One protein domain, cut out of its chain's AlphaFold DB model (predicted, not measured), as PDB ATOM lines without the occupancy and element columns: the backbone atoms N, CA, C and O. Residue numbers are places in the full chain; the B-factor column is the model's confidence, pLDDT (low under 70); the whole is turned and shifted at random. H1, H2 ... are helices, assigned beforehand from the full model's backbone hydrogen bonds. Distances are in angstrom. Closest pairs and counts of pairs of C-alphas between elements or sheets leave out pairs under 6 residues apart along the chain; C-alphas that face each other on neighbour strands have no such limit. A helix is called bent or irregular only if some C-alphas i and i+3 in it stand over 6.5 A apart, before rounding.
ATOM      1  N   GLU A 846     162.948 139.305 167.161       87.00
ATOM      2  CA  GLU A 846     163.138 138.630 168.455       87.00
ATOM      3  C   GLU A 846     161.795 138.178 169.057       87.00
ATOM      4  O   GLU A 846     161.627 137.059 169.537       87.00
ATOM      5  N   LYS A 847     160.785 139.034 168.905       81.44
ATOM      6  CA  LYS A 847     159.413 138.811 169.338       81.44
ATOM      7  C   LYS A 847     158.694 137.692 168.584       81.44
ATOM      8  O   LYS A 847     158.081 136.840 169.224       81.44
ATOM      9  N   ASN A 848     158.769 137.650 167.253       85.88
ATOM     10  CA  ASN A 848     158.168 136.558 166.482       85.88
ATOM     11  C   ASN A 848     158.865 135.220 166.744       85.88
ATOM     12  O   ASN A 848     158.189 134.200 166.866       85.88
ATOM     13  N   LEU A 849     160.191 135.223 166.901       88.31
ATOM     14  CA  LEU A 849     160.943 134.020 167.259       88.31
ATOM     15  C   LEU A 849     160.565 133.518 168.656       88.31
ATOM     16  O   LEU A 849     160.324 132.325 168.818       88.31
ATOM     17  N   LYS A 850     160.406 134.413 169.639       84.94
ATOM     18  CA  LYS A 850     159.923 134.054 170.982       84.94
ATOM     19  C   LYS A 850     158.504 133.475 170.947       84.94
ATOM     20  O   LYS A 850     158.233 132.480 171.613       84.94
ATOM     21  N   ILE A 851     157.605 134.048 170.139       79.19
ATOM     22  CA  ILE A 851     156.257 133.490 169.916       79.19
ATOM     23  C   ILE A 851     156.355 132.081 169.338       79.19
ATOM     24  O   ILE A 851     155.697 131.163 169.826       79.19
ATOM     25  N   TRP A 852     157.183 131.895 168.313       85.44
ATOM     26  CA  TRP A 852     157.341 130.597 167.675       85.44
ATOM     27  C   TRP A 852     157.924 129.554 168.637       85.44
ATOM     28  O   TRP A 852     157.424 128.435 168.690       85.44
ATOM     29  N   GLN A 853     158.914 129.923 169.451       85.81
ATOM     30  CA  GLN A 853     159.512 129.034 170.453       85.81
ATOM     31  C   GLN A 853     158.501 128.586 171.514       85.81
ATOM     32  O   GLN A 853     158.505 127.425 171.912       85.81
ATOM     33  N   LEU A 854     157.628 129.492 171.959       80.06
ATOM     34  CA  LEU A 854     156.633 129.194 172.990       80.06
ATOM     35  C   LEU A 854     155.448 128.382 172.455       80.06
ATOM     36  O   LEU A 854     154.954 127.489 173.139       80.06
ATOM     37  N   TYR A 855     154.976 128.697 171.245       79.44
ATOM     38  CA  TYR A 855     153.685 128.202 170.758       79.44
ATOM     39  C   TYR A 855     153.770 127.413 169.455       79.44
ATOM     40  O   TYR A 855     152.898 126.592 169.206       79.44
ATOM     41  N   GLY A 856     154.790 127.625 168.623       80.12
ATOM     42  CA  GLY A 856     154.840 127.149 167.237       80.12
ATOM     43  C   GLY A 856     154.620 125.643 167.101       80.12
ATOM     44  O   GLY A 856     153.685 125.219 166.417       80.12
ATOM     45  N   ALA A 857     155.419 124.838 167.808       79.06
ATOM     46  CA  ALA A 857     155.302 123.379 167.772       79.06
ATOM     47  C   ALA A 857     153.929 122.895 168.266       79.06
ATOM     48  O   ALA A 857     153.285 122.073 167.610       79.06
ATOM     49  N   LYS A 858     153.444 123.452 169.384       81.75
ATOM     50  CA  LYS A 858     152.165 123.044 169.974       81.75
ATOM     51  C   LYS A 858     150.973 123.452 169.111       81.75
ATOM     52  O   LYS A 858     150.044 122.674 168.928       81.75
ATOM     53  N   VAL A 859     151.010 124.654 168.544       82.94
ATOM     54  CA  VAL A 859     149.984 125.163 167.630       82.94
ATOM     55  C   VAL A 859     149.933 124.320 166.361       82.94
ATOM     56  O   VAL A 859     148.837 123.976 165.923       82.94
ATOM     57  N   LYS A 860     151.082 123.925 165.799       83.62
ATOM     58  CA  LYS A 860     151.116 123.033 164.636       83.62
ATOM     59  C   LYS A 860     150.496 121.666 164.948       83.62
ATOM     60  O   LYS A 860     149.653 121.215 164.183       83.62
ATOM     61  N   GLU A 861     150.865 121.042 166.068       86.44
ATOM     62  CA  GLU A 861     150.284 119.765 166.515       86.44
ATOM     63  C   GLU A 861     148.754 119.858 166.635       86.44
ATOM     64  O   GLU A 861     148.020 119.043 166.074       86.44
ATOM     65  N   LEU A 862     148.263 120.900 167.312       85.69
ATOM     66  CA  LEU A 862     146.831 121.129 167.481       85.69
ATOM     67  C   LEU A 862     146.132 121.406 166.150       85.69
ATOM     68  O   LEU A 862     145.007 120.957 165.948       85.69
ATOM     69  N   TYR A 863     146.771 122.145 165.245       83.44
ATOM     70  CA  TYR A 863     146.231 122.426 163.920       83.44
ATOM     71  C   TYR A 863     146.073 121.148 163.104       83.44
ATOM     72  O   TYR A 863     144.983 120.887 162.595       83.44
ATOM     73  N   ASP A 864     147.121 120.329 163.045       85.44
ATOM     74  CA  ASP A 864     147.113 119.061 162.316       85.44
ATOM     75  C   ASP A 864     146.043 118.102 162.879       85.44
ATOM     76  O   ASP A 864     145.380 117.394 162.119       85.44
ATOM     77  N   GLN A 865     145.806 118.127 164.196       89.00
ATOM     78  CA  GLN A 865     144.773 117.320 164.850       89.00
ATOM     79  C   GLN A 865     143.345 117.845 164.619       89.00
ATOM     80  O   GLN A 865     142.425 117.062 164.359       89.00
ATOM     81  N   TRP A 866     143.125 119.153 164.775       87.44
ATOM     82  CA  TRP A 866     141.781 119.711 164.945       87.44
ATOM     83  C   TRP A 866     141.247 120.473 163.736       87.44
ATOM     84  O   TRP A 866     140.028 120.562 163.604       87.44
ATOM     85  N   TRP A 867     142.091 121.007 162.842       84.38
ATOM     86  CA  TRP A 867     141.648 121.954 161.809       84.38
ATOM     87  C   TRP A 867     140.503 121.418 160.940       84.38
ATOM     88  O   TRP A 867     139.451 122.050 160.858       84.38
ATOM     89  N   ASN A 868     140.634 120.202 160.402       86.69
ATOM     90  CA  ASN A 868     139.605 119.569 159.562       86.69
ATOM     91  C   ASN A 868     138.262 119.349 160.294       86.69
ATOM     92  O   ASN A 868     137.231 119.114 159.661       86.69
ATOM     93  N   LYS A 869     138.259 119.416 161.633       86.56
ATOM     94  CA  LYS A 869     137.072 119.293 162.492       86.56
ATOM     95  C   LYS A 869     136.483 120.645 162.895       86.56
ATOM     96  O   LYS A 869     135.329 120.689 163.316       86.56
ATOM     97  N   ILE A 870     137.239 121.737 162.766       82.69
ATOM     98  CA  ILE A 870     136.848 123.069 163.259       82.69
ATOM     99  C   ILE A 870     136.859 124.174 162.192       82.69
ATOM    100  O   ILE A 870     136.455 125.297 162.480       82.69
ATOM    101  N   GLU A 871     137.280 123.882 160.959       76.81
ATOM    102  CA  GLU A 871     137.457 124.871 159.879       76.81
ATOM    103  C   GLU A 871     136.163 125.586 159.446       76.81
ATOM    104  O   GLU A 871     136.197 126.673 158.865       76.81
ATOM    105  N   THR A 872     134.997 125.007 159.748       78.12
ATOM    106  CA  THR A 872     133.694 125.638 159.510       78.12
ATOM    107  C   THR A 872     132.769 125.452 160.703       78.12
ATOM    108  O   THR A 872     132.838 124.455 161.416       78.12
ATOM    109  N   SER A 873     131.812 126.367 160.880       75.62
ATOM    110  CA  SER A 873     130.781 126.234 161.921       75.62
ATOM    111  C   SER A 873     129.985 124.925 161.802       75.62
ATOM    112  O   SER A 873     129.566 124.375 162.814       75.62
ATOM    113  N   LYS A 874     129.806 124.412 160.575       82.25
ATOM    114  CA  LYS A 874     129.170 123.112 160.324       82.25
ATOM    115  C   LYS A 874     130.025 121.971 160.878       82.25
ATOM    116  O   LYS A 874     129.511 121.139 161.614       82.25
ATOM    117  N   LYS A 875     131.331 121.976 160.588       84.94
ATOM    118  CA  LYS A 875     132.286 120.985 161.107       84.94
ATOM    119  C   LYS A 875     132.376 121.014 162.633       84.94
ATOM    120  O   LYS A 875     132.334 119.957 163.253       84.94
ATOM    121  N   ILE A 876     132.389 122.202 163.238       82.19
ATOM    122  CA  ILE A 876     132.349 122.351 164.701       82.19
ATOM    123  C   ILE A 876     131.099 121.668 165.279       82.19
ATOM    124  O   ILE A 876     131.200 120.938 166.262       82.19
ATOM    125  N   ALA A 877     129.929 121.862 164.659       82.94
ATOM    126  CA  ALA A 877     128.689 121.226 165.099       82.94
ATOM    127  C   ALA A 877     128.709 119.695 164.912       82.94
ATOM    128  O   ALA A 877     128.307 118.972 165.820       82.94
ATOM    129  N   GLU A 878     129.226 119.199 163.780       88.81
ATOM    130  CA  GLU A 878     129.401 117.760 163.506       88.81
ATOM    131  C   GLU A 878     130.296 117.075 164.557       88.81
ATOM    132  O   GLU A 878     130.054 115.926 164.920       88.81
ATOM    133  N   ASN A 879     131.296 117.785 165.085       89.56
ATOM    134  CA  ASN A 879     132.284 117.252 166.029       89.56
ATOM    135  C   ASN A 879     132.034 117.684 167.488       89.56
ATOM    136  O   ASN A 879     132.926 117.574 168.331       89.56
ATOM    137  N   ALA A 880     130.829 118.161 167.824       85.00
ATOM    138  CA  ALA A 880     130.538 118.773 169.124       85.00
ATOM    139  C   ALA A 880     130.811 117.854 170.332       85.00
ATOM    140  O   ALA A 880     131.287 118.326 171.364       85.00
ATOM    141  N   VAL A 881     130.551 116.545 170.217       88.12
ATOM    142  CA  VAL A 881     130.789 115.572 171.304       88.12
ATOM    143  C   VAL A 881     132.282 115.407 171.587       88.12
ATOM    144  O   VAL A 881     132.699 115.389 172.744       88.12
ATOM    145  N   GLU A 882     133.093 115.301 170.535       90.75
ATOM    146  CA  GLU A 882     134.543 115.172 170.658       90.75
ATOM    147  C   GLU A 882     135.165 116.470 171.187       90.75
ATOM    148  O   GLU A 882     135.978 116.440 172.109       90.75
ATOM    149  N   LEU A 883     134.705 117.615 170.676       85.69
ATOM    150  CA  LEU A 883     135.113 118.931 171.161       85.69
ATOM    151  C   LEU A 883     134.743 119.143 172.628       85.69
ATOM    152  O   LEU A 883     135.532 119.715 173.371       85.69
ATOM    153  N   LYS A 884     133.579 118.655 173.079       84.38
ATOM    154  CA  LYS A 884     133.191 118.709 174.493       84.38
ATOM    155  C   LYS A 884     134.168 117.924 175.371       84.38
ATOM    156  O   LYS A 884     134.661 118.484 176.343       84.38
ATOM    157  N   LYS A 885     134.520 116.692 174.984       88.06
ATOM    158  CA  LYS A 885     135.529 115.889 175.700       88.06
ATOM    159  C   LYS A 885     136.896 116.571 175.728       88.06
ATOM    160  O   LYS A 885     137.547 116.593 176.766       88.06
ATOM    161  N   TYR A 886     137.320 117.156 174.606       87.44
ATOM    162  CA  TYR A 886     138.565 117.921 174.548       87.44
ATOM    163  C   TYR A 886     138.533 119.115 175.506       87.44
ATOM    164  O   TYR A 886     139.443 119.266 176.313       87.44
ATOM    165  N   ARG A 887     137.456 119.909 175.497       82.25
ATOM    166  CA  ARG A 887     137.278 121.046 176.415       82.25
ATOM    167  C   ARG A 887     137.303 120.624 177.882       82.25
ATOM    168  O   ARG A 887     137.892 121.328 178.689       82.25
ATOM    169  N   GLU A 888     136.687 119.493 178.218       81.94
ATOM    170  CA  GLU A 888     136.698 118.925 179.575       81.94
ATOM    171  C   GLU A 888     138.090 118.426 179.997       81.94
ATOM    172  O   GLU A 888     138.376 118.364 181.189       81.94
ATOM    173  N   SER A 889     138.960 118.093 179.036       85.06
ATOM    174  CA  SER A 889     140.334 117.645 179.301       85.06
ATOM    175  C   SER A 889     141.345 118.776 179.508       85.06
ATOM    176  O   SER A 889     142.426 118.517 180.038       85.06
ATOM    177  N   LEU A 890     141.008 120.006 179.096       77.19
ATOM    178  CA  LEU A 890     141.912 121.155 179.162       77.19
ATOM    179  C   LEU A 890     142.200 121.562 180.607       77.19
ATOM    180  O   LEU A 890     141.296 121.681 181.436       77.19
ATOM    181  N   LYS A 891     143.472 121.844 180.881       75.38
ATOM    182  CA  LYS A 891     143.976 122.346 182.159       75.38
ATOM    183  C   LYS A 891     144.539 123.759 181.999       75.38
ATOM    184  O   LYS A 891     144.947 124.149 180.902       75.38
ATOM    185  N   PRO A 892     144.592 124.551 183.081       61.00
ATOM    186  CA  PRO A 892     145.237 125.854 183.030       61.00
ATOM    187  C   PRO A 892     146.694 125.763 182.547       61.00
ATOM    188  O   PRO A 892     147.453 124.913 183.008       61.00
ATOM    189  N   GLY A 893     147.067 126.631 181.602       63.75
ATOM    190  CA  GLY A 893     148.368 126.600 180.919       63.75
ATOM    191  C   GLY A 893     148.380 125.833 179.591       63.75
ATOM    192  O   GLY A 893     149.319 126.008 178.815       63.75
ATOM    193  N   ASP A 894     147.338 125.051 179.283       70.25
ATOM    194  CA  ASP A 894     147.224 124.382 177.987       70.25
ATOM    195  C   ASP A 894     147.023 125.389 176.848       70.25
ATOM    196  O   ASP A 894     146.265 126.358 176.941       70.25
ATOM    197  N   ILE A 895     147.675 125.115 175.720       75.19
ATOM    198  CA  ILE A 895     147.456 125.836 174.466       75.19
ATOM    199  C   ILE A 895     146.315 125.133 173.726       75.19
ATOM    200  O   ILE A 895     146.328 123.911 173.571       75.19
ATOM    201  N   ALA A 896     145.342 125.900 173.237       76.38
ATOM    202  CA  ALA A 896     144.220 125.393 172.455       76.38
ATOM    203  C   ALA A 896     143.916 126.322 171.273       76.38
ATOM    204  O   ALA A 896     144.092 127.539 171.356       76.38
ATOM    205  N   LEU A 897     143.422 125.758 170.169       76.12
ATOM    206  CA  LEU A 897     142.918 126.565 169.059       76.12
ATOM    207  C   LEU A 897     141.574 127.174 169.436       76.12
ATOM    208  O   LEU A 897     140.702 126.484 169.964       76.12
ATOM    209  N   LEU A 898     141.361 128.443 169.080       72.25
ATOM    210  CA  LEU A 898     140.119 129.148 169.396       72.25
ATOM    211  C   LEU A 898     138.875 128.387 168.903       72.25
ATOM    212  O   LEU A 898     137.909 128.256 169.648       72.25
ATOM    213  N   GLY A 899     138.924 127.810 167.697       70.88
ATOM    214  CA  GLY A 899     137.820 127.018 167.141       70.88
ATOM    215  C   GLY A 899     137.508 125.726 167.908       70.88
ATOM    216  O   GLY A 899     136.385 125.237 167.831       70.88
ATOM    217  N   CYS A 900     138.452 125.195 168.696       78.19
ATOM    218  CA  CYS A 900     138.172 124.076 169.598       78.19
ATOM    219  C   CYS A 900     137.364 124.522 170.820       78.19
ATOM    220  O   CYS A 900     136.630 123.726 171.403       78.19
ATOM    221  N   LEU A 901     137.487 125.790 171.205       72.31
ATOM    222  CA  LEU A 901     136.882 126.363 172.404       72.31
ATOM    223  C   LEU A 901     135.503 126.949 172.086       72.31
ATOM    224  O   LEU A 901     134.564 126.756 172.849       72.31
ATOM    225  N   THR A 902     135.349 127.607 170.939       65.56
ATOM    226  CA  THR A 902     134.148 128.382 170.610       65.56
ATOM    227  C   THR A 902     133.028 127.565 169.961       65.56
ATOM    228  O   THR A 902     133.253 126.602 169.228       65.56
ATOM    229  N   GLU A 903     131.781 127.987 170.180       61.47
ATOM    230  CA  GLU A 903     130.633 127.611 169.355       61.47
ATOM    231  C   GLU A 903     130.499 128.644 168.223       61.47
ATOM    232  O   GLU A 903     130.222 129.828 168.441       61.47
ATOM    233  N   GLY A 904     130.782 128.210 166.991       56.41
ATOM    234  CA  GLY A 904     130.892 129.081 165.819       56.41
ATOM    235  C   GLY A 904     132.264 129.764 165.693       56.41
ATOM    236  O   GLY A 904     132.875 130.179 166.674       56.41
ATOM    237  N   GLY A 905     132.765 129.881 164.460       49.75
ATOM    238  CA  GLY A 905     134.138 130.322 164.153       49.75
ATOM    239  C   GLY A 905     134.415 131.831 164.254       49.75
ATOM    240  O   GLY A 905     135.167 132.358 163.442       49.75
ATOM    241  N   GLN A 906     133.778 132.560 165.174       51.88
ATOM    242  CA  GLN A 906     134.033 133.993 165.387       51.88
ATOM    243  C   GLN A 906     134.292 134.259 166.875       51.88
ATOM    244  O   GLN A 906     133.453 133.906 167.700       51.88
TER     245      GLN A 906
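Overview. This is residues 846 to 906 of the 1092 residues of the protein "Site-specific DNA-methyltransferase (adenine-specific)" of Treponema sp. OMZ 804 (UniProt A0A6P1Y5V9). A long bent helix, H1, sticks out with residues 846 to 853; H1b, H2 and H3 make a hook, with H4 tucked inside. The printed part, 61 residues with four named helices, H1 to H4, is all helix. It is only just compact, close to loose, radius of gyration of the C-alphas 12.6 A, spanning 39 by 23 by 19 A.

Arrangement. H1, residues 846 to 870, assigned as one helix by its hydrogen bonds, is bent: C-alphas 854 and 857 are 7.9 A apart. Its arms are H1a, residues 846 to 854, and H1b, residues 857 to 870, itself irregular, with C-alphas 865 and 868 7.7 A apart. H1b touches H2, residues 873 to 878, only at the corner, with residues 868 to 870 alone; closest C-alphas Ile 870 and Ile 876, 4.8 A. H3, residues 880 to 889, touches H4, residues 898 to 901; closest C-alphas Leu 883 and Cys 900, 6.2 A. Every O i to N i+4 pair is within hydrogen-bond range in H1a, H2 and H3, and 8 of 10 in H1b; H4 is too short.

Along the chain. H1a begins at C-alpha 846 (163.138, 138.630, 168.455); H4 ends at C-alpha 901 (136.882, 126.363, 172.404). First to last C-alpha, H1b measures 19.0 A and H3 14.2 A.

Size, cuts and confidence. The printed part has no cut. Residues 892 to 893 and 902 to 906 have pLDDT under 70.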